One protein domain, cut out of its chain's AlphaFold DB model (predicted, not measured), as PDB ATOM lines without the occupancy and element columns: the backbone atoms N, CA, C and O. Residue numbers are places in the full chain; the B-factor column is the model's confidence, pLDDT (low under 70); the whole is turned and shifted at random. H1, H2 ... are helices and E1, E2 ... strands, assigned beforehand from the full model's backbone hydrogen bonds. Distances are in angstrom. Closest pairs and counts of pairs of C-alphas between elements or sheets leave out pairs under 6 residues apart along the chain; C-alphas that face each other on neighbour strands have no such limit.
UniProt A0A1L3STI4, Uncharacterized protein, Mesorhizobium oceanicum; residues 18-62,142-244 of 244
ATOM      1  N   ALA A  18     198.781 209.619  98.590       69.25
ATOM      2  CA  ALA A  18     200.072 210.258  98.305       69.25
ATOM      3  C   ALA A  18     201.239 209.397  98.807       69.25
ATOM      4  O   ALA A  18     202.201 209.137  98.090       69.25
ATOM      5  N   ASP A  19     201.082 208.837  99.999       67.94
ATOM      6  CA  ASP A  19     201.991 207.862 100.588       67.94
ATOM      7  C   ASP A  19     202.134 206.585  99.748       67.94
ATOM      8  O   ASP A  19     203.227 206.036  99.599       67.94
ATOM      9  N   ALA A  20     201.018 206.082  99.209       66.88
ATOM     10  CA  ALA A  20     201.032 204.921  98.329       66.88
ATOM     11  C   ALA A  20     201.696 205.228  96.982       66.88
ATOM     12  O   ALA A  20     202.339 204.340  96.422       66.88
ATOM     13  N   ALA A  21     201.561 206.459  96.481       70.75
ATOM     14  CA  ALA A  21     202.257 206.924  95.289       70.75
ATOM     15  C   ALA A  21     203.773 207.020  95.533       70.75
ATOM     16  O   ALA A  21     204.532 206.415  94.779       70.75
ATOM     17  N   ALA A  22     204.208 207.641  96.635       72.50
ATOM     18  CA  ALA A  22     205.624 207.736  97.004       72.50
ATOM     19  C   ALA A  22     206.281 206.351  97.162       72.50
ATOM     20  O   ALA A  22     207.343 206.080  96.607       72.50
ATOM     21  N   LEU A  23     205.606 205.409  97.831       73.12
ATOM     22  CA  LEU A  23     206.105 204.034  97.954       73.12
ATOM     23  C   LEU A  23     206.151 203.283  96.613       73.12
ATOM     24  O   LEU A  23     206.987 202.395  96.439       73.12
ATOM     25  N   ALA A  24     205.253 203.601  95.674       68.25
ATOM     26  CA  ALA A  24     205.267 203.008  94.337       68.25
ATOM     27  C   ALA A  24     206.461 203.492  93.494       68.25
ATOM     28  O   ALA A  24     206.907 202.757  92.602       68.25
ATOM     29  N   GLU A  25     206.975 204.688  93.791       73.56
ATOM     30  CA  GLU A  25     208.189 205.253  93.200       73.56
ATOM     31  C   GLU A  25     209.454 204.678  93.853       73.56
ATOM     32  O   GLU A  25     210.319 204.168  93.143       73.56
ATOM     33  N   GLU A  26     209.534 204.654  95.188       80.19
ATOM     34  CA  GLU A  26     210.712 204.157  95.924       80.19
ATOM     35  C   GLU A  26     210.909 202.635  95.833       80.19
ATOM     36  O   GLU A  26     212.041 202.149  95.861       80.19
ATOM     37  N   ARG A  27     209.811 201.868  95.741       80.69
ATOM     38  CA  ARG A  27     209.787 200.393  95.676       80.69
ATOM     39  C   ARG A  27     210.731 199.736  96.690       80.69
ATOM     40  O   ARG A  27     211.678 199.042  96.298       80.69
ATOM     41  N   PRO A  28     210.494 199.915  98.003       87.06
ATOM     42  CA  PRO A  28     211.352 199.337  99.028       87.06
ATOM     43  C   PRO A  28     211.482 197.826  98.826       87.06
ATOM     44  O   PRO A  28     210.486 197.126  98.654       87.06
ATOM     45  N   THR A  29     212.707 197.298  98.871       92.00
ATOM     46  CA  THR A  29     212.956 195.857  98.731       92.00
ATOM     47  C   THR A  29     213.504 195.259 100.015       92.00
ATOM     48  O   THR A  29     214.217 195.897 100.786       92.00
ATOM     49  N   LEU A  30     213.165 193.998 100.265       92.25
ATOM     50  CA  LEU A  30     213.542 193.305 101.486       92.25
ATOM     51  C   LEU A  30     213.833 191.832 101.196       92.25
ATOM     52  O   LEU A  30     213.152 191.194 100.395       92.25
ATOM     53  N   ALA A  31     214.848 191.275 101.860       93.81
ATOM     54  CA  ALA A  31     215.204 189.869 101.696       93.81
ATOM     55  C   ALA A  31     214.021 188.952 102.055       93.81
ATOM     56  O   ALA A  31     213.337 189.152 103.068       93.81
ATOM     57  N   ARG A  32     213.798 187.908 101.253       91.69
ATOM     58  CA  ARG A  32     212.656 186.989 101.361       91.69
ATOM     59  C   ARG A  32     212.476 186.422 102.767       91.69
ATOM     60  O   ARG A  32     211.334 186.302 103.221       91.69
ATOM     61  N   PHE A  33     213.559 186.078 103.468       91.94
ATOM     62  CA  PHE A  33     213.474 185.563 104.838       91.94
ATOM     63  C   PHE A  33     212.883 186.593 105.815       91.94
ATOM     64  O   PHE A  33     211.962 186.254 106.562       91.94
ATOM     65  N   ARG A  34     213.319 187.859 105.744       94.44
ATOM     66  CA  ARG A  34     212.782 188.959 106.563       94.44
ATOM     67  C   ARG A  34     211.333 189.252 106.194       94.44
ATOM     68  O   ARG A  34     210.490 189.402 107.070       94.44
ATOM     69  N   HIS A  35     211.010 189.221 104.901       93.31
ATOM     70  CA  HIS A  35     209.660 189.510 104.416       93.31
ATOM     71  C   HIS A  35     208.678 188.456 104.941       93.31
ATOM     72  O   HIS A  35     207.582 188.758 105.413       93.31
ATOM     73  N   ARG A  36     209.096 187.185 104.924       91.75
ATOM     74  CA  ARG A  36     208.330 186.079 105.506       91.75
ATOM     75  C   ARG A  36     208.238 186.167 107.027       91.75
ATOM     76  O   ARG A  36     207.189 185.801 107.552       91.75
ATOM     77  N   ALA A  37     209.287 186.609 107.720       91.81
ATOM     78  CA  ALA A  37     209.260 186.816 109.167       91.81
ATOM     79  C   ALA A  37     208.229 187.888 109.551       91.81
ATOM     80  O   ALA A  37     207.329 187.603 110.336       91.81
ATOM     81  N   LEU A  38     208.254 189.047 108.889       92.88
ATOM     82  CA  LEU A  38     207.270 190.115 109.096       92.88
ATOM     83  C   LEU A  38     205.844 189.642 108.794       92.88
ATOM     84  O   LEU A  38     204.940 189.819 109.606       92.88
ATOM     85  N   LEU A  39     205.628 188.925 107.685       90.94
ATOM     86  CA  LEU A  39     204.307 188.367 107.373       90.94
ATOM     87  C   LEU A  39     203.792 187.356 108.409       90.94
ATOM     88  O   LEU A  39     202.579 187.153 108.491       90.94
ATOM     89  N   ARG A  40     204.667 186.694 109.179       90.50
ATOM     90  CA  ARG A  40     204.237 185.799 110.268       90.50
ATOM     91  C   ARG A  40     203.649 186.565 111.452       90.50
ATOM     92  O   ARG A  40     202.874 185.951 112.174       90.50
ATOM     93  N   ILE A  41     203.962 187.853 111.593       93.31
ATOM     94  CA  ILE A  41     203.460 188.748 112.646       93.31
ATOM     95  C   ILE A  41     202.282 189.583 112.124       93.31
ATOM     96  O   ILE A  41     201.225 189.634 112.744       93.31
ATOM     97  N   VAL A  42     202.404 190.158 110.925       92.75
ATOM     98  CA  VAL A  42     201.370 191.034 110.351       92.75
ATOM     99  C   VAL A  42     200.071 190.275 110.064       92.75
ATOM    100  O   VAL A  42     198.983 190.778 110.320       92.75
ATOM    101  N   ARG A  43     200.143 189.031 109.568       90.88
ATOM    102  CA  ARG A  43     198.935 188.234 109.276       90.88
ATOM    103  C   ARG A  43     198.068 187.948 110.507       90.88
ATOM    104  O   ARG A  43     196.859 188.138 110.393       90.88
ATOM    105  N   PRO A  44     198.612 187.453 111.637       93.12
ATOM    106  CA  PRO A  44     197.805 187.278 112.835       93.12
ATOM    107  C   PRO A  44     197.342 188.615 113.427       93.12
ATOM    108  O   PRO A  44     196.205 188.670 113.882       93.12
ATOM    109  N   ALA A  45     198.132 189.693 113.333       94.56
ATOM    110  CA  ALA A  45     197.706 191.022 113.783       94.56
ATOM    111  C   ALA A  45     196.488 191.541 112.992       94.56
ATOM    112  O   ALA A  45     195.465 191.884 113.577       94.56
ATOM    113  N   GLU A  46     196.529 191.487 111.657       94.25
ATOM    114  CA  GLU A  46     195.382 191.836 110.800       94.25
ATOM    115  C   GLU A  46     194.147 190.973 111.092       94.25
ATOM    116  O   GLU A  46     193.006 191.425 110.984       94.25
ATOM    117  N   ALA A  47     194.363 189.691 111.397       93.25
ATOM    118  CA  ALA A  47     193.288 188.770 111.727       93.25
ATOM    119  C   ALA A  47     192.650 189.088 113.084       93.25
ATOM    120  O   ALA A  47     191.434 188.927 113.208       93.25
ATOM    121  N   ALA A  48     193.454 189.529 114.055       94.62
ATOM    122  CA  ALA A  48     193.017 189.938 115.382       94.62
ATOM    123  C   ALA A  48     192.239 191.255 115.308       94.62
ATOM    124  O   ALA A  48     191.092 191.293 115.740       94.62
ATOM    125  N   ALA A  49     192.784 192.276 114.638       95.25
ATOM    126  CA  ALA A  49     192.115 193.565 114.444       95.25
ATOM    127  C   ALA A  49     190.723 193.405 113.811       95.25
ATOM    128  O   ALA A  49     189.734 193.926 114.313       95.25
ATOM    129  N   ARG A  50     190.601 192.581 112.761       93.44
ATOM    130  CA  ARG A  50     189.296 192.276 112.149       93.44
ATOM    131  C   ARG A  50     188.306 191.662 113.141       93.44
ATOM    132  O   ARG A  50     187.120 191.966 113.092       93.44
ATOM    133  N   ARG A  51     188.776 190.754 113.994       93.06
ATOM    134  CA  ARG A  51     187.944 190.085 114.999       93.06
ATOM    135  C   ARG A  51     187.487 191.055 116.080       93.06
ATOM    136  O   ARG A  51     186.316 191.015 116.427       93.06
ATOM    137  N   LEU A  52     188.357 191.964 116.515       94.06
ATOM    138  CA  LEU A  52     187.985 193.048 117.423       94.06
ATOM    139  C   LEU A  52     186.899 193.935 116.809       94.06
ATOM    140  O   LEU A  52     185.867 194.137 117.435       94.06
ATOM    141  N   VAL A  53     187.058 194.359 115.549       94.19
ATOM    142  CA  VAL A  53     186.025 195.128 114.830       94.19
ATOM    143  C   VAL A  53     184.688 194.378 114.790       94.19
ATOM    144  O   VAL A  53     183.639 194.976 115.011       94.19
ATOM    145  N   ILE A  54     184.702 193.065 114.529       92.06
ATOM    146  CA  ILE A  54     183.484 192.239 114.533       92.06
ATOM    147  C   ILE A  54     182.858 192.197 115.930       92.06
ATOM    148  O   ILE A  54     181.662 192.449 116.051       92.06
ATOM    149  N   ALA A  55     183.651 191.897 116.960       91.94
ATOM    150  CA  ALA A  55     183.181 191.802 118.338       91.94
ATOM    151  C   ALA A  55     182.570 193.130 118.805       91.94
ATOM    152  O   ALA A  55     181.420 193.152 119.226       91.94
ATOM    153  N   LEU A  56     183.284 194.246 118.624       92.50
ATOM    154  CA  LEU A  56     182.817 195.587 118.984       92.50
ATOM    155  C   LEU A  56     181.546 195.978 118.228       92.50
ATOM    156  O   LEU A  56     180.584 196.471 118.815       92.50
ATOM    157  N   ALA A  57     181.500 195.722 116.919       91.12
ATOM    158  CA  ALA A  57     180.342 196.082 116.113       91.12
ATOM    159  C   ALA A  57     179.055 195.386 116.561       91.12
ATOM    160  O   ALA A  57     177.966 195.954 116.388       91.12
ATOM    161  N   LEU A  58     179.184 194.165 117.079       87.19
ATOM    162  CA  LEU A  58     178.088 193.342 117.573       87.19
ATOM    163  C   LEU A  58     177.769 193.651 119.041       87.19
ATOM    164  O   LEU A  58     176.603 193.848 119.341       87.19
ATOM    165  N   ALA A  59     178.765 193.855 119.903       81.75
ATOM    166  CA  ALA A  59     178.554 194.250 121.298       81.75
ATOM    167  C   ALA A  59     177.814 195.594 121.431       81.75
ATOM    168  O   ALA A  59     176.922 195.741 122.253       81.75
ATOM    169  N   VAL A  60     178.110 196.574 120.569       66.00
ATOM    170  CA  VAL A  60     177.411 197.874 120.581       66.00
ATOM    171  C   VAL A  60     175.996 197.779 119.967       66.00
ATOM    172  O   VAL A  60     175.243 198.740 120.027       66.00
ATOM    173  N   GLN A  61     175.616 196.668 119.315       60.53
ATOM    174  CA  GLN A  61     174.218 196.438 118.893       60.53
ATOM    175  C   GLN A  61     173.332 196.013 120.080       60.53
ATOM    176  O   GLN A  61     172.131 196.251 120.016       60.53
ATOM    177  N   ALA A  62     173.929 195.473 121.151       52.47
ATOM    178  CA  ALA A  62     173.245 195.052 122.375       52.47
ATOM    179  C   ALA A  62     172.735 196.219 123.234       52.47
ATOM    180  O   ALA A  62     171.927 196.021 124.134       52.47
ATOM    181  N   ASP A 142     216.666 186.308  98.227       88.44
ATOM    182  CA  ASP A 142     215.959 186.966  97.123       88.44
ATOM    183  C   ASP A 142     215.299 188.258  97.606       88.44
ATOM    184  O   ASP A 142     214.535 188.251  98.581       88.44
ATOM    185  N   ARG A 143     215.564 189.368  96.917       92.62
ATOM    186  CA  ARG A 143     214.911 190.643  97.207       92.62
ATOM    187  C   ARG A 143     213.466 190.588  96.722       92.62
ATOM    188  O   ARG A 143     213.195 190.271  95.568       92.62
ATOM    189  N   LEU A 144     212.540 190.878  97.625       90.44
ATOM    190  CA  LEU A 144     211.122 191.023  97.333       90.44
ATOM    191  C   LEU A 144     210.730 192.485  97.465       90.44
ATOM    192  O   LEU A 144     211.174 193.150  98.399       90.44
ATOM    193  N   ASP A 145     209.858 192.944  96.575       89.62
ATOM    194  CA  ASP A 145     209.161 194.213  96.747       89.62
ATOM    195  C   ASP A 145     208.334 194.180  98.047       89.62
ATOM    196  O   ASP A 145     207.493 193.300  98.262       89.62
ATOM    197  N   ALA A 146     208.625 195.125  98.935       90.88
ATOM    198  CA  ALA A 146     208.020 195.290 100.245       90.88
ATOM    199  C   ALA A 146     206.920 196.363 100.254       90.88
ATOM    200  O   ALA A 146     206.263 196.526 101.281       90.88
ATOM    201  N   THR A 147     206.647 197.035  99.131       88.44
ATOM    202  CA  THR A 147     205.620 198.086  99.012       88.44
ATOM    203  C   THR A 147     204.268 197.620  99.550       88.44
ATOM    204  O   THR A 147     203.676 198.236 100.435       88.44
ATOM    205  N   CYS A 148     203.804 196.450  99.100       86.25
ATOM    206  CA  CYS A 148     202.536 195.875  99.555       86.25
ATOM    207  C   CYS A 148     202.544 195.537 101.056       86.25
ATOM    208  O   CYS A 148     201.515 195.646 101.722       86.25
ATOM    209  N   LEU A 149     203.694 195.142 101.614       90.88
ATOM    210  CA  LEU A 149     203.821 194.876 103.047       90.88
ATOM    211  C   LEU A 149     203.702 196.171 103.860       90.88
ATOM    212  O   LEU A 149     202.961 196.188 104.840       90.88
ATOM    213  N   VAL A 150     204.367 197.247 103.432       90.38
ATOM    214  CA  VAL A 150     204.285 198.565 104.081       90.38
ATOM    215  C   VAL A 150     202.852 199.088 104.045       90.38
ATOM    216  O   VAL A 150     202.305 199.445 105.086       90.38
ATOM    217  N   LEU A 151     202.198 199.032 102.881       88.75
ATOM    218  CA  LEU A 151     200.802 199.450 102.735       88.75
ATOM    219  C   LEU A 151     199.858 198.658 103.643       88.75
ATOM    220  O   LEU A 151     198.912 199.216 104.186       88.75
ATOM    221  N   ARG A 152     200.116 197.363 103.848       91.06
ATOM    222  CA  ARG A 152     199.335 196.536 104.778       91.06
ATOM    223  C   ARG A 152     199.544 196.907 106.236       91.06
ATOM    224  O   ARG A 152     198.573 196.916 106.985       91.06
ATOM    225  N   ILE A 153     200.777 197.211 106.629       92.31
ATOM    226  CA  ILE A 153     201.080 197.656 107.993       92.31
ATOM    227  C   ILE A 153     200.423 199.014 108.256       92.31
ATOM    228  O   ILE A 153     199.757 199.163 109.275       92.31
ATOM    229  N   ARG A 154     200.513 199.963 107.316       91.31
ATOM    230  CA  ARG A 154     199.827 201.261 107.421       91.31
ATOM    231  C   ARG A 154     198.310 201.097 107.489       91.31
ATOM    232  O   ARG A 154     197.681 201.641 108.383       91.31
ATOM    233  N   ALA A 155     197.734 200.264 106.622       90.81
ATOM    234  CA  ALA A 155     196.305 199.956 106.645       90.81
ATOM    235  C   ALA A 155     195.835 199.361 107.980       90.81
ATOM    236  O   ALA A 155     194.702 199.595 108.389       90.81
ATOM    237  N   LEU A 156     196.681 198.547 108.619       93.44
ATOM    238  CA  LEU A 156     196.419 198.000 109.945       93.44
ATOM    239  C   LEU A 156     196.488 199.093 111.014       93.44
ATOM    240  O   LEU A 156     195.577 199.154 111.827       93.44
ATOM    241  N   ALA A 157     197.517 199.945 110.994       92.62
ATOM    242  CA  ALA A 157     197.657 201.056 111.936       92.62
ATOM    243  C   ALA A 157     196.453 202.002 111.852       92.62
ATOM    244  O   ALA A 157     195.732 202.142 112.830       92.62
ATOM    245  N   SER A 158     196.118 202.494 110.655       91.06
ATOM    246  CA  SER A 158     194.963 203.380 110.465       91.06
ATOM    247  C   SER A 158     193.633 202.745 110.888       91.06
ATOM    248  O   SER A 158     192.737 203.445 111.334       91.06
ATOM    249  N   ALA A 159     193.483 201.423 110.751       92.44
ATOM    250  CA  ALA A 159     192.280 200.721 111.203       92.44
ATOM    251  C   ALA A 159     192.209 200.560 112.730       92.44
ATOM    252  O   ALA A 159     191.115 200.414 113.269       92.44
ATOM    253  N   LEU A 160     193.357 200.526 113.411       92.38
ATOM    254  CA  LEU A 160     193.427 200.524 114.872       92.38
ATOM    255  C   LEU A 160     193.266 201.940 115.440       92.38
ATOM    256  O   LEU A 160     192.676 202.081 116.504       92.38
ATOM    257  N   ASP A 161     193.719 202.966 114.717       93.25
ATOM    258  CA  ASP A 161     193.511 204.372 115.083       93.25
ATOM    259  C   ASP A 161     192.039 204.800 114.896       93.25
ATOM    260  O   ASP A 161     191.494 205.515 115.731       93.25
ATOM    261  N   ASP A 162     191.371 204.323 113.835       92.69
ATOM    262  CA  ASP A 162     189.946 204.570 113.537       92.69
ATOM    263  C   ASP A 162     189.101 203.288 113.679       92.69
ATOM    264  O   ASP A 162     188.493 202.782 112.724       92.69
ATOM    265  N   MET A 163     189.072 202.722 114.891       91.38
ATOM    266  CA  MET A 163     188.275 201.515 115.146       91.38
ATOM    267  C   MET A 163     186.773 201.750 114.944       91.38
ATOM    268  O   MET A 163     186.093 200.889 114.378       91.38
ATOM    269  N   ASP A 164     186.243 202.900 115.363       91.06
ATOM    270  CA  ASP A 164     184.814 203.209 115.252       91.06
ATOM    271  C   ASP A 164     184.361 203.324 113.790       91.06
ATOM    272  O   ASP A 164     183.316 202.780 113.404       91.06
ATOM    273  N   GLY A 165     185.171 203.955 112.934       91.38
ATOM    274  CA  GLY A 165     184.927 204.007 111.497       91.38
ATOM    275  C   GLY A 165     184.886 202.614 110.866       91.38
ATOM    276  O   GLY A 165     183.981 202.307 110.074       91.38
ATOM    277  N   GLU A 166     185.803 201.724 111.254       93.50
ATOM    278  CA  GLU A 166     185.818 200.336 110.786       93.50
ATOM    279  C   GLU A 166     184.632 199.513 111.327       93.50
ATOM    280  O   GLU A 166     184.039 198.726 110.578       93.50
ATOM    281  N   VAL A 167     184.191 199.754 112.565       93.38
ATOM    282  CA  VAL A 167     182.964 199.178 113.145       93.38
ATOM    283  C   VAL A 167     181.726 199.590 112.344       93.38
ATOM    284  O   VAL A 167     180.923 198.737 111.939       93.38
ATOM    285  N   LEU A 168     181.570 200.878 112.032       92.88
ATOM    286  CA  LEU A 168     180.464 201.376 111.208       92.88
ATOM    287  C   LEU A 168     180.511 200.798 109.790       92.88
ATOM    288  O   LEU A 168     179.486 200.397 109.225       92.88
ATOM    289  N   ARG A 169     181.709 200.704 109.209       92.56
ATOM    290  CA  ARG A 169     181.929 200.090 107.897       92.56
ATOM    291  C   ARG A 169     181.526 198.614 107.902       92.56
ATOM    292  O   ARG A 169     180.871 198.162 106.953       92.56
ATOM    293  N   PHE A 170     181.849 197.880 108.966       91.81
ATOM    294  CA  PHE A 170     181.431 196.494 109.154       91.81
ATOM    295  C   PHE A 170     179.909 196.365 109.278       91.81
ATOM    296  O   PHE A 170     179.306 195.548 108.579       91.81
ATOM    297  N   ARG A 171     179.255 197.223 110.068       90.69
ATOM    298  CA  ARG A 171     177.785 197.257 110.201       90.69
ATOM    299  C   ARG A 171     177.088 197.499 108.866       90.69
ATOM    300  O   ARG A 171     176.181 196.755 108.493       90.69
ATOM    301  N   ARG A 172     177.570 198.468 108.081       90.31
ATOM    302  CA  ARG A 172     177.069 198.727 106.719       90.31
ATOM    303  C   ARG A 172     177.256 197.518 105.807       90.31
ATOM    304  O   ARG A 172     176.402 197.237 104.968       90.31
ATOM    305  N   TRP A 173     178.376 196.806 105.923       89.69
ATOM    306  CA  TRP A 173     178.576 195.555 105.193       89.69
ATOM    307  C   TRP A 173     177.573 194.475 105.633       89.69
ATOM    308  O   TRP A 173     176.927 193.899 104.756       89.69
ATOM    309  N   LYS A 174     177.372 194.264 106.943       87.12
ATOM    310  CA  LYS A 174     176.414 193.290 107.503       87.12
ATOM    311  C   LYS A 174     174.988 193.564 107.007       87.12
ATOM    312  O   LYS A 174     174.359 192.661 106.464       87.12
ATOM    313  N   ALA A 175     174.524 194.814 107.083       87.38
ATOM    314  CA  ALA A 175     173.197 195.223 106.614       87.38
ATOM    315  C   ALA A 175     173.001 194.983 105.105       87.38
ATOM    316  O   ALA A 175     171.990 194.423 104.679       87.38
ATOM    317  N   ARG A 176     174.001 195.332 104.280       84.69
ATOM    318  CA  ARG A 176     173.958 195.052 102.832       84.69
ATOM    319  C   ARG A 176     173.900 193.559 102.534       84.69
ATOM    320  O   ARG A 176     173.200 193.158 101.607       84.69
ATOM    321  N   ASN A 177     174.635 192.750 103.292       83.81
ATOM    322  CA  ASN A 177     174.678 191.306 103.098       83.81
ATOM    323  C   ASN A 177     173.345 190.648 103.508       83.81
ATOM    324  O   ASN A 177     172.818 189.822 102.767       83.81
ATOM    325  N   ALA A 178     172.737 191.092 104.616       83.62
ATOM    326  CA  ALA A 178     171.403 190.662 105.040       83.62
ATOM    327  C   ALA A 178     170.319 191.018 104.004       83.62
ATOM    328  O   ALA A 178     169.521 190.161 103.627       83.62
ATOM    329  N   ALA A 179     170.337 192.245 103.468       82.06
ATOM    330  CA  ALA A 179     169.413 192.664 102.413       82.06
ATOM    331  C   ALA A 179     169.593 191.851 101.117       82.06
ATOM    332  O   ALA A 179     168.612 191.494 100.465       82.06
ATOM    333  N   ALA A 180     170.836 191.531 100.740       81.12
ATOM    334  CA  ALA A 180     171.111 190.672  99.590       81.12
ATOM    335  C   ALA A 180     170.561 189.252  99.803       81.12
ATOM    336  O   ALA A 180     169.907 188.716  98.912       81.12
ATOM    337  N   LEU A 181     170.753 188.677 100.995       78.81
ATOM    338  CA  LEU A 181     170.223 187.360 101.345       78.81
ATOM    339  C   LEU A 181     168.686 187.333 101.348       78.81
ATOM    340  O   LEU A 181     168.092 186.392 100.826       78.81
ATOM    341  N   ALA A 182     168.036 188.369 101.889       81.88
ATOM    342  CA  ALA A 182     166.579 188.499 101.879       81.88
ATOM    343  C   ALA A 182     166.015 188.558 100.449       81.88
ATOM    344  O   ALA A 182     165.043 187.867 100.143       81.88
ATOM    345  N   ARG A 183     166.668 189.312  99.551       79.44
ATOM    346  CA  ARG A 183     166.300 189.364  98.125       79.44
ATOM    347  C   ARG A 183     166.441 188.005  97.445       79.44
ATOM    348  O   ARG A 183     165.536 187.613  96.718       79.44
ATOM    349  N   SER A 184     167.532 187.278  97.705       74.44
ATOM    350  CA  SER A 184     167.723 185.928  97.159       74.44
ATOM    351  C   SER A 184     166.616 184.974  97.619       74.44
ATOM    352  O   SER A 184     166.015 184.300  96.792       74.44
ATOM    353  N   ARG A 185     166.266 184.987  98.914       78.00
ATOM    354  CA  ARG A 185     165.179 184.155  99.465       78.00
ATOM    355  C   ARG A 185     163.815 184.470  98.846       78.00
ATOM    356  O   ARG A 185     163.030 183.556  98.608       78.00
ATOM    357  N   LEU A 186     163.519 185.748  98.600       79.00
ATOM    358  CA  LEU A 186     162.275 186.157  97.943       79.00
ATOM    359  C   LEU A 186     162.228 185.678  96.484       79.00
ATOM    360  O   LEU A 186     161.204 185.156  96.052       79.00
ATOM    361  N   ALA A 187     163.343 185.794  95.755       74.69
ATOM    362  CA  ALA A 187     163.457 185.304  94.381       74.69
ATOM    363  C   ALA A 187     163.309 183.773  94.288       74.69
ATOM    364  O   ALA A 187     162.620 183.283  93.392       74.69
ATOM    365  N   ASP A 188     163.885 183.024  95.236       71.19
ATOM    366  CA  ASP A 188     163.736 181.565  95.314       71.19
ATOM    367  C   ASP A 188     162.268 181.158  95.539       71.19
ATOM    368  O   ASP A 188     161.759 180.264  94.860       71.19
ATOM    369  N   ARG A 189     161.551 181.848  96.443       74.19
ATOM    370  CA  ARG A 189     160.116 181.608  96.703       74.19
ATOM    371  C   ARG A 189     159.242 181.891  95.487       74.19
ATOM    372  O   ARG A 189     158.307 181.142  95.217       74.19
ATOM    373  N   ALA A 190     159.554 182.952  94.753       74.00
ATOM    374  CA  ALA A 190     158.784 183.373  93.593       74.00
ATOM    375  C   ALA A 190     159.050 182.514  92.337       74.00
ATOM    376  O   ALA A 190     158.464 182.801  91.294       74.00
ATOM    377  N   ARG A 191     159.934 181.495  92.415       68.12
ATOM    378  CA  ARG A 191     160.353 180.565  91.335       68.12
ATOM    379  C   ARG A 191     160.645 181.242  89.988       68.12
ATOM    380  O   ARG A 191     160.606 180.600  88.944       68.12
ATOM    381  N   THR A 192     160.922 182.543  89.991       60.22
ATOM    382  CA  THR A 192     160.689 183.382  88.808       60.22
ATOM    383  C   THR A 192     161.841 183.312  87.822       60.22
ATOM    384  O   THR A 192     161.695 183.707  86.671       60.22
ATOM    385  N   THR A 193     163.005 182.801  88.233       53.31
ATOM    386  CA  THR A 193     164.119 182.473  87.335       53.31
ATOM    387  C   THR A 193     165.211 181.733  88.120       53.31
ATOM    388  O   THR A 193     165.508 182.140  89.244       53.31
ATOM    389  N   PRO A 194     165.955 180.769  87.541       50.50
ATOM    390  CA  PRO A 194     167.285 180.396  88.035       50.50
ATOM    391  C   PRO A 194     168.301 181.517  87.725       50.50
ATOM    392  O   PRO A 194     169.387 181.282  87.191       50.50
ATOM    393  N   ALA A 195     167.948 182.777  87.993       46.53
ATOM    394  CA  ALA A 195     168.771 183.927  87.667       46.53
ATOM    395  C   ALA A 195     170.001 183.927  88.577       46.53
ATOM    396  O   ALA A 195     169.953 184.278  89.750       46.53
ATOM    397  N   ARG A 196     171.145 183.556  87.996       49.94
ATOM    398  CA  ARG A 196     172.480 183.818  88.548       49.94
ATOM    399  C   ARG A 196     172.740 183.217  89.936       49.94
ATOM    400  O   ARG A 196     173.322 183.882  90.795       49.94
ATOM    401  N   ARG A 197     172.522 181.905  90.100       45.72
ATOM    402  CA  ARG A 197     173.081 181.118  91.230       45.72
ATOM    403  C   ARG A 197     174.590 181.343  91.474       45.72
ATOM    404  O   ARG A 197     175.093 181.019  92.538       45.72
ATOM    405  N   ARG A 198     175.324 181.934  90.521       43.09
ATOM    406  CA  ARG A 198     176.749 182.293  90.644       43.09
ATOM    407  C   ARG A 198     177.036 183.604  91.402       43.09
ATOM    408  O   ARG A 198     178.173 183.787  91.813       43.09
ATOM    409  N   GLN A 199     176.063 184.503  91.602       46.12
ATOM    410  CA  GLN A 199     176.258 185.766  92.350       46.12
ATOM    411  C   GLN A 199     175.741 185.718  93.800       46.12
ATOM    412  O   GLN A 199     176.117 186.572  94.598       46.12
ATOM    413  N   ALA A 200     174.918 184.724  94.150       45.50
ATOM    414  CA  ALA A 200     174.255 184.624  95.454       45.50
ATOM    415  C   ALA A 200     175.067 183.892  96.538       45.50
ATOM    416  O   ALA A 200     174.655 183.890  97.694       45.50
ATOM    417  N   PHE A 201     176.248 183.348  96.222       45.47
ATOM    418  CA  PHE A 201     177.216 182.931  97.246       45.47
ATOM    419  C   PHE A 201     177.955 184.156  97.808       45.47
ATOM    420  O   PHE A 201     179.182 184.231  97.822       45.47
ATOM    421  N   GLY A 202     177.185 185.156  98.243       57.97
ATOM    422  CA  GLY A 202     177.676 186.166  99.161       57.97
ATOM    423  C   GLY A 202     178.117 185.449 100.428       57.97
ATOM    424  O   GLY A 202     177.444 184.545 100.925       57.97
ATOM    425  N   ARG A 203     179.300 185.792 100.917       67.50
ATOM    426  CA  ARG A 203     179.872 185.126 102.076       67.50
ATOM    427  C   ARG A 203     178.961 185.318 103.293       67.50
ATOM    428  O   ARG A 203     178.755 186.451 103.719       67.50
ATOM    429  N   ILE A 204     178.436 184.216 103.831       70.00
ATOM    430  CA  ILE A 204     177.426 184.225 104.905       70.00
ATOM    431  C   ILE A 204     178.037 184.680 106.238       70.00
ATOM    432  O   ILE A 204     177.428 185.465 106.955       70.00
ATOM    433  N   SER A 205     179.264 184.242 106.537       78.50
ATOM    434  CA  SER A 205     179.978 184.609 107.765       78.50
ATOM    435  C   SER A 205     181.183 185.515 107.474       78.50
ATOM    436  O   SER A 205     181.949 185.235 106.545       78.50
ATOM    437  N   PRO A 206     181.402 186.589 108.260       85.56
ATOM    438  CA  PRO A 206     182.590 187.435 108.132       85.56
ATOM    439  C   PRO A 206     183.882 186.691 108.503       85.56
ATOM    440  O   PRO A 206     184.954 186.977 107.952       85.56
ATOM    441  N   LEU A 207     183.773 185.709 109.401       87.75
ATOM    442  CA  LEU A 207     184.865 184.834 109.795       87.75
ATOM    443  C   LEU A 207     184.973 183.658 108.830       87.75
ATOM    444  O   LEU A 207     184.026 183.243 108.163       87.75
ATOM    445  N   ARG A 208     186.183 183.134 108.689       80.69
ATOM    446  CA  ARG A 208     186.395 181.883 107.967       80.69
ATOM    447  C   ARG A 208     186.133 180.707 108.914       80.69
ATOM    448  O   ARG A 208     186.602 180.733 110.043       80.69
ATOM    449  N   HIS A 209     185.494 179.649 108.416       71.19
ATOM    450  CA  HIS A 209     185.359 178.390 109.152       71.19
ATOM    451  C   HIS A 209     186.726 177.785 109.526       71.19
ATOM    452  O   HIS A 209     187.657 177.701 108.702       71.19
ATOM    453  N   GLY A 210     186.817 177.335 110.777       77.75
ATOM    454  CA  GLY A 210     188.022 176.786 111.385       77.75
ATOM    455  C   GLY A 210     188.999 177.864 111.853       77.75
ATOM    456  O   GLY A 210     188.631 178.984 112.182       77.75
ATOM    457  N   ARG A 211     190.285 177.509 111.892       76.56
ATOM    458  CA  ARG A 211     191.317 178.352 112.502       76.56
ATOM    459  C   ARG A 211     191.472 179.728 111.825       76.56
ATOM    460  O   ARG A 211     191.533 179.777 110.587       76.56
ATOM    461  N   PRO A 212     191.663 180.810 112.613       82.12
ATOM    462  CA  PRO A 212     191.939 182.144 112.096       82.12
ATOM    463  C   PRO A 212     193.137 182.185 111.136       82.12
ATOM    464  O   PRO A 212     194.110 181.438 111.308       82.12
ATOM    465  N   PRO A 213     193.119 183.078 110.131       79.38
ATOM    466  CA  PRO A 213     194.290 183.320 109.300       79.38
ATOM    467  C   PRO A 213     195.462 183.789 110.173       79.38
ATOM    468  O   PRO A 213     195.307 184.648 111.029       79.38
ATOM    469  N   GLY A 214     196.641 183.192 109.988       80.06
ATOM    470  CA  GLY A 214     197.806 183.474 110.839       80.06
ATOM    471  C   GLY A 214     197.812 182.747 112.191       80.06
ATOM    472  O   GLY A 214     198.837 182.772 112.869       80.06
ATOM    473  N   GLY A 215     196.738 182.037 112.557       79.38
ATOM    474  CA  GLY A 215     196.682 181.229 113.774       79.38
ATOM    475  C   GLY A 215     197.689 180.075 113.765       79.38
ATOM    476  O   GLY A 215     197.828 179.356 112.769       79.38
ATOM    477  N   ARG A 216     198.378 179.868 114.893       81.75
ATOM    478  CA  ARG A 216     199.377 178.801 115.095       81.75
ATOM    479  C   ARG A 216     199.044 177.939 116.306       81.75
ATOM    480  O   ARG A 216     198.291 178.345 117.178       81.75
ATOM    481  N   ARG A 217     199.483 176.668 116.286       79.94
ATOM    482  CA  ARG A 217     199.155 175.691 117.352       79.94
ATOM    483  C   ARG A 217     200.036 175.951 118.562       79.94
ATOM    484  O   ARG A 217     199.558 175.883 119.678       79.94
ATOM    485  N   LYS A 218     201.293 176.286 118.291       84.75
ATOM    486  CA  LYS A 218     202.255 176.774 119.265       84.75
ATOM    487  C   LYS A 218     202.467 178.266 118.978       84.75
ATOM    488  O   LYS A 218     202.950 178.570 117.877       84.75
ATOM    489  N   PRO A 219     202.009 179.179 119.851       83.75
ATOM    490  CA  PRO A 219     202.269 180.602 119.689       83.75
ATOM    491  C   PRO A 219     203.778 180.847 119.793       83.75
ATOM    492  O   PRO A 219     204.474 180.190 120.557       83.75
ATOM    493  N   THR A 220     204.293 181.726 118.941       87.62
ATOM    494  CA  THR A 220     205.721 182.106 118.911       87.62
ATOM    495  C   THR A 220     205.924 183.583 119.253       87.62
ATOM    496  O   THR A 220     207.037 183.997 119.520       87.62
ATOM    497  N   HIS A 221     204.850 184.370 119.201       88.81
ATOM    498  CA  HIS A 221     204.812 185.811 119.436       88.81
ATOM    499  C   HIS A 221     203.484 186.126 120.130       88.81
ATOM    500  O   HIS A 221     202.488 185.451 119.838       88.81
ATOM    501  N   ASP A 222     203.448 187.180 120.937       91.75
ATOM    502  CA  ASP A 222     202.278 187.590 121.735       91.75
ATOM    503  C   ASP A 222     201.038 187.866 120.882       91.75
ATOM    504  O   ASP A 222     199.914 187.539 121.255       91.75
ATOM    505  N   VAL A 223     201.245 188.348 119.652       92.38
ATOM    506  CA  VAL A 223     200.187 188.565 118.652       92.38
ATOM    507  C   VAL A 223     199.352 187.301 118.407       92.38
ATOM    508  O   VAL A 223     198.178 187.381 118.046       92.38
ATOM    509  N   HIS A 224     199.923 186.110 118.594       91.31
ATOM    510  CA  HIS A 224     199.166 184.868 118.477       91.31
ATOM    511  C   HIS A 224     198.208 184.639 119.648       91.31
ATOM    512  O   HIS A 224     197.135 184.093 119.401       91.31
ATOM    513  N   SER A 225     198.563 185.052 120.865       90.69
ATOM    514  CA  SER A 225     197.687 184.990 122.041       90.69
ATOM    515  C   SER A 225     196.538 185.986 121.895       90.69
ATOM    516  O   SER A 225     195.377 185.588 121.947       90.69
ATOM    517  N   ILE A 226     196.854 187.229 121.511       93.31
ATOM    518  CA  ILE A 226     195.857 188.273 121.209       93.31
ATOM    519  C   ILE A 226     194.879 187.797 120.127       93.31
ATOM    520  O   ILE A 226     193.668 187.973 120.233       93.31
ATOM    521  N   LEU A 227     195.382 187.145 119.073       93.62
ATOM    522  CA  LEU A 227     194.527 186.583 118.028       93.62
ATOM    523  C   LEU A 227     193.569 185.507 118.559       93.62
ATOM    524  O   LEU A 227     192.460 185.394 118.040       93.62
ATOM    525  N   VAL A 228     193.990 184.690 119.526       91.12
ATOM    526  CA  VAL A 228     193.133 183.654 120.121       91.12
ATOM    527  C   VAL A 228     192.009 184.298 120.926       91.12
ATOM    528  O   VAL A 228     190.851 183.961 120.695       91.12
ATOM    529  N   GLU A 229     192.329 185.266 121.781       92.06
ATOM    530  CA  GLU A 229     191.344 185.991 122.594       92.06
ATOM    531  C   GLU A 229     190.357 186.771 121.723       92.06
ATOM    532  O   GLU A 229     189.146 186.575 121.818       92.06
ATOM    533  N   ALA A 230     190.861 187.564 120.773       93.25
ATOM    534  CA  ALA A 230     190.017 188.287 119.826       93.25
ATOM    535  C   ALA A 230     189.128 187.327 119.021       93.25
ATOM    536  O   ALA A 230     187.982 187.643 118.704       93.25
ATOM    537  N   HIS A 231     189.636 186.139 118.675       91.56
ATOM    538  CA  HIS A 231     188.838 185.136 117.979       91.56
ATOM    539  C   HIS A 231     187.711 184.581 118.837       91.56
ATOM    540  O   HIS A 231     186.613 184.451 118.299       91.56
ATOM    541  N   ALA A 232     187.971 184.287 120.111       89.81
ATOM    542  CA  ALA A 232     186.948 183.850 121.050       89.81
ATOM    543  C   ALA A 232     185.862 184.925 121.209       89.81
ATOM    544  O   ALA A 232     184.690 184.624 121.012       89.81
ATOM    545  N   LEU A 233     186.251 186.190 121.418       91.12
ATOM    546  CA  LEU A 233     185.317 187.319 121.524       91.12
ATOM    547  C   LEU A 233     184.449 187.483 120.272       91.12
ATOM    548  O   LEU A 233     183.231 187.592 120.359       91.12
ATOM    549  N   ALA A 234     185.064 187.470 119.087       91.12
ATOM    550  CA  ALA A 234     184.332 187.617 117.831       91.12
ATOM    551  C   ALA A 234     183.394 186.439 117.550       91.12
ATOM    552  O   ALA A 234     182.373 186.616 116.891       91.12
ATOM    553  N   PHE A 235     183.773 185.237 117.985       88.69
ATOM    554  CA  PHE A 235     182.957 184.045 117.826       88.69
ATOM    555  C   PHE A 235     181.758 184.082 118.774       88.69
ATOM    556  O   PHE A 235     180.632 183.964 118.302       88.69
ATOM    557  N   TRP A 236     181.989 184.386 120.053       88.31
ATOM    558  CA  TRP A 236     180.935 184.584 121.048       88.31
ATOM    559  C   TRP A 236     179.927 185.653 120.604       88.31
ATOM    560  O   TRP A 236     178.731 185.391 120.543       88.31
ATOM    561  N   ALA A 237     180.407 186.809 120.137       88.50
ATOM    562  CA  ALA A 237     179.548 187.883 119.634       88.50
ATOM    563  C   ALA A 237     178.727 187.504 118.380       88.50
ATOM    564  O   ALA A 237     177.716 188.137 118.085       88.50
ATOM    565  N   LEU A 238     179.168 186.508 117.600       86.19
ATOM    566  CA  LEU A 238     178.426 185.999 116.441       86.19
ATOM    567  C   LEU A 238     177.423 184.897 116.810       86.19
ATOM    568  O   LEU A 238     176.417 184.771 116.112       86.19
ATOM    569  N   GLU A 239     177.707 184.096 117.840       83.19
ATOM    570  CA  GLU A 239     176.827 183.027 118.339       83.19
ATOM    571  C   GLU A 239     175.708 183.544 119.238       83.19
ATOM    572  O   GLU A 239     174.626 182.960 119.250       83.19
ATOM    573  N   SER A 240     175.940 184.662 119.923       66.06
ATOM    574  CA  SER A 240     174.946 185.369 120.729       66.06
ATOM    575  C   SER A 240     174.506 186.666 120.036       66.06
ATOM    576  O   SER A 240     174.817 187.750 120.526       66.06
ATOM    577  N   PRO A 241     173.820 186.619 118.874       57.91
ATOM    578  CA  PRO A 241     173.114 187.794 118.395       57.91
ATOM    579  C   PRO A 241     171.961 188.022 119.367       57.91
ATOM    580  O   PRO A 241     171.049 187.203 119.386       57.91
ATOM    581  N   ASP A 242     172.053 189.070 120.186       47.47
ATOM    582  CA  ASP A 242     171.101 189.412 121.248       47.47
ATOM    583  C   ASP A 242     169.668 188.985 120.905       47.47
ATOM    584  O   ASP A 242     168.979 189.592 120.084       47.47
ATOM    585  N   THR A 243     169.246 187.872 121.502       39.62
ATOM    586  CA  THR A 243     167.842 187.512 121.640       39.62
ATOM    587  C   THR A 243     167.371 188.194 122.911       39.62
ATOM    588  O   THR A 243     167.447 187.622 123.999       39.62
ATOM    589  N   SER A 244     166.980 189.454 122.800       36.69
ATOM    590  CA  SER A 244     166.249 190.191 123.829       36.69
ATOM    591  C   SER A 244     165.260 191.112 123.137       36.69
ATOM    592  O   SER A 244     165.674 191.769 122.156       36.69
TER     593      SER A 244
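AT A GLANCE: This is residues 18 to 62 and 142 to 244 of the 244 residues of an uncharacterized protein of Mesorhizobium oceanicum (UniProt A0A1L3STI4). Look for a long helix, H2, as the middle of the domain, with H3 along one side and H5 along the other, while a tiny sheet of E1 and E2 lies at its first end, where H1 meets H3. Near the last end of H2 the long helix H4 makes a corner with it and reaches away as an arm, whose tip, with residues 188 to 194, sticks out before a long loop leads back to H5. You have 148 printed residues, with five named helices and two strands in the order H1 E1 H2 E2 H3 H4 H5; the sheet is antiparallel and the class is mostly helix. The whole is loose, with a radius of gyration of the C-alphas of 19.1 A, and elongated, spanning 57 by 34 by 30 A.

HOW THE PARTS SIT: Start at the sheet, where E1, residues 29 to 31, and E2, residues 143 to 145, are antiparallel neighbours at 138 degrees; N 30 and O 144 are 2.9 A apart, within hydrogen-bond range. Next comes H2, residues 32 to 59, the hub, whose C-alpha 32 is 5.9 A from that of Leu 144, the closest pair of H2 and E2. H5, residues 223 to 239, touches H2 at a shallow tilt of 30 degrees, the same way, closest at the C-alphas of Ala 55 and Ala 234, 4.4 A apart. With its residues 39 to 49 alone, H2 touches H3, residues 147 to 161, at a shallow tilt of 28 degrees, the same way; the closest C-alphas, of Glu 46 and Leu 156, are 6.3 A apart. H3 and H5 are apart. H4, residues 163 to 189, touches H2 with residues 163 to 171 alone, closest at the C-alphas of Val 167 and Ala 57, 5.0 A; at 72 degrees they are only just about perpendicular. H1, residues 18 to 26, only just touches H3, with 3 pairs of C-alphas within 8 A, the closest being those of Leu 23 and Thr 147, 6.1 A apart. Every O i to N i+4 pair is within hydrogen-bond range in H1, H3, H4 and H5, and 22 of 24 are in H2.

IN THESE COORDINATES: Find C-alpha 32 at (212.656, 186.989, 101.361); from there H2 runs 40.2 A to C-alpha 59. H4 runs 39.1 A, ending at C-alpha 189, (160.116, 181.608, 96.703). H5 covers 24.0 A and ends at C-alpha 239, (176.827, 183.027, 118.339). H3 measures 21.1 A, H1 12.5 A, E1 7.0 A and E2 6.8 A.

THE WHOLE: The two C-alphas farthest apart, of Asp 142 and Ala 190, are 57.4 A apart. Residues 63 to 141 are not printed, and C-alphas 62 and 142 are 50.3 A apart across this cut. The link from H4 to H5, residues 190 to 222, is long. Look for pLDDT under 70 at residues 18 to 20, 24, 60 to 62, 191 to 203 and 240 to 244; the mean of the printed part is 82.0.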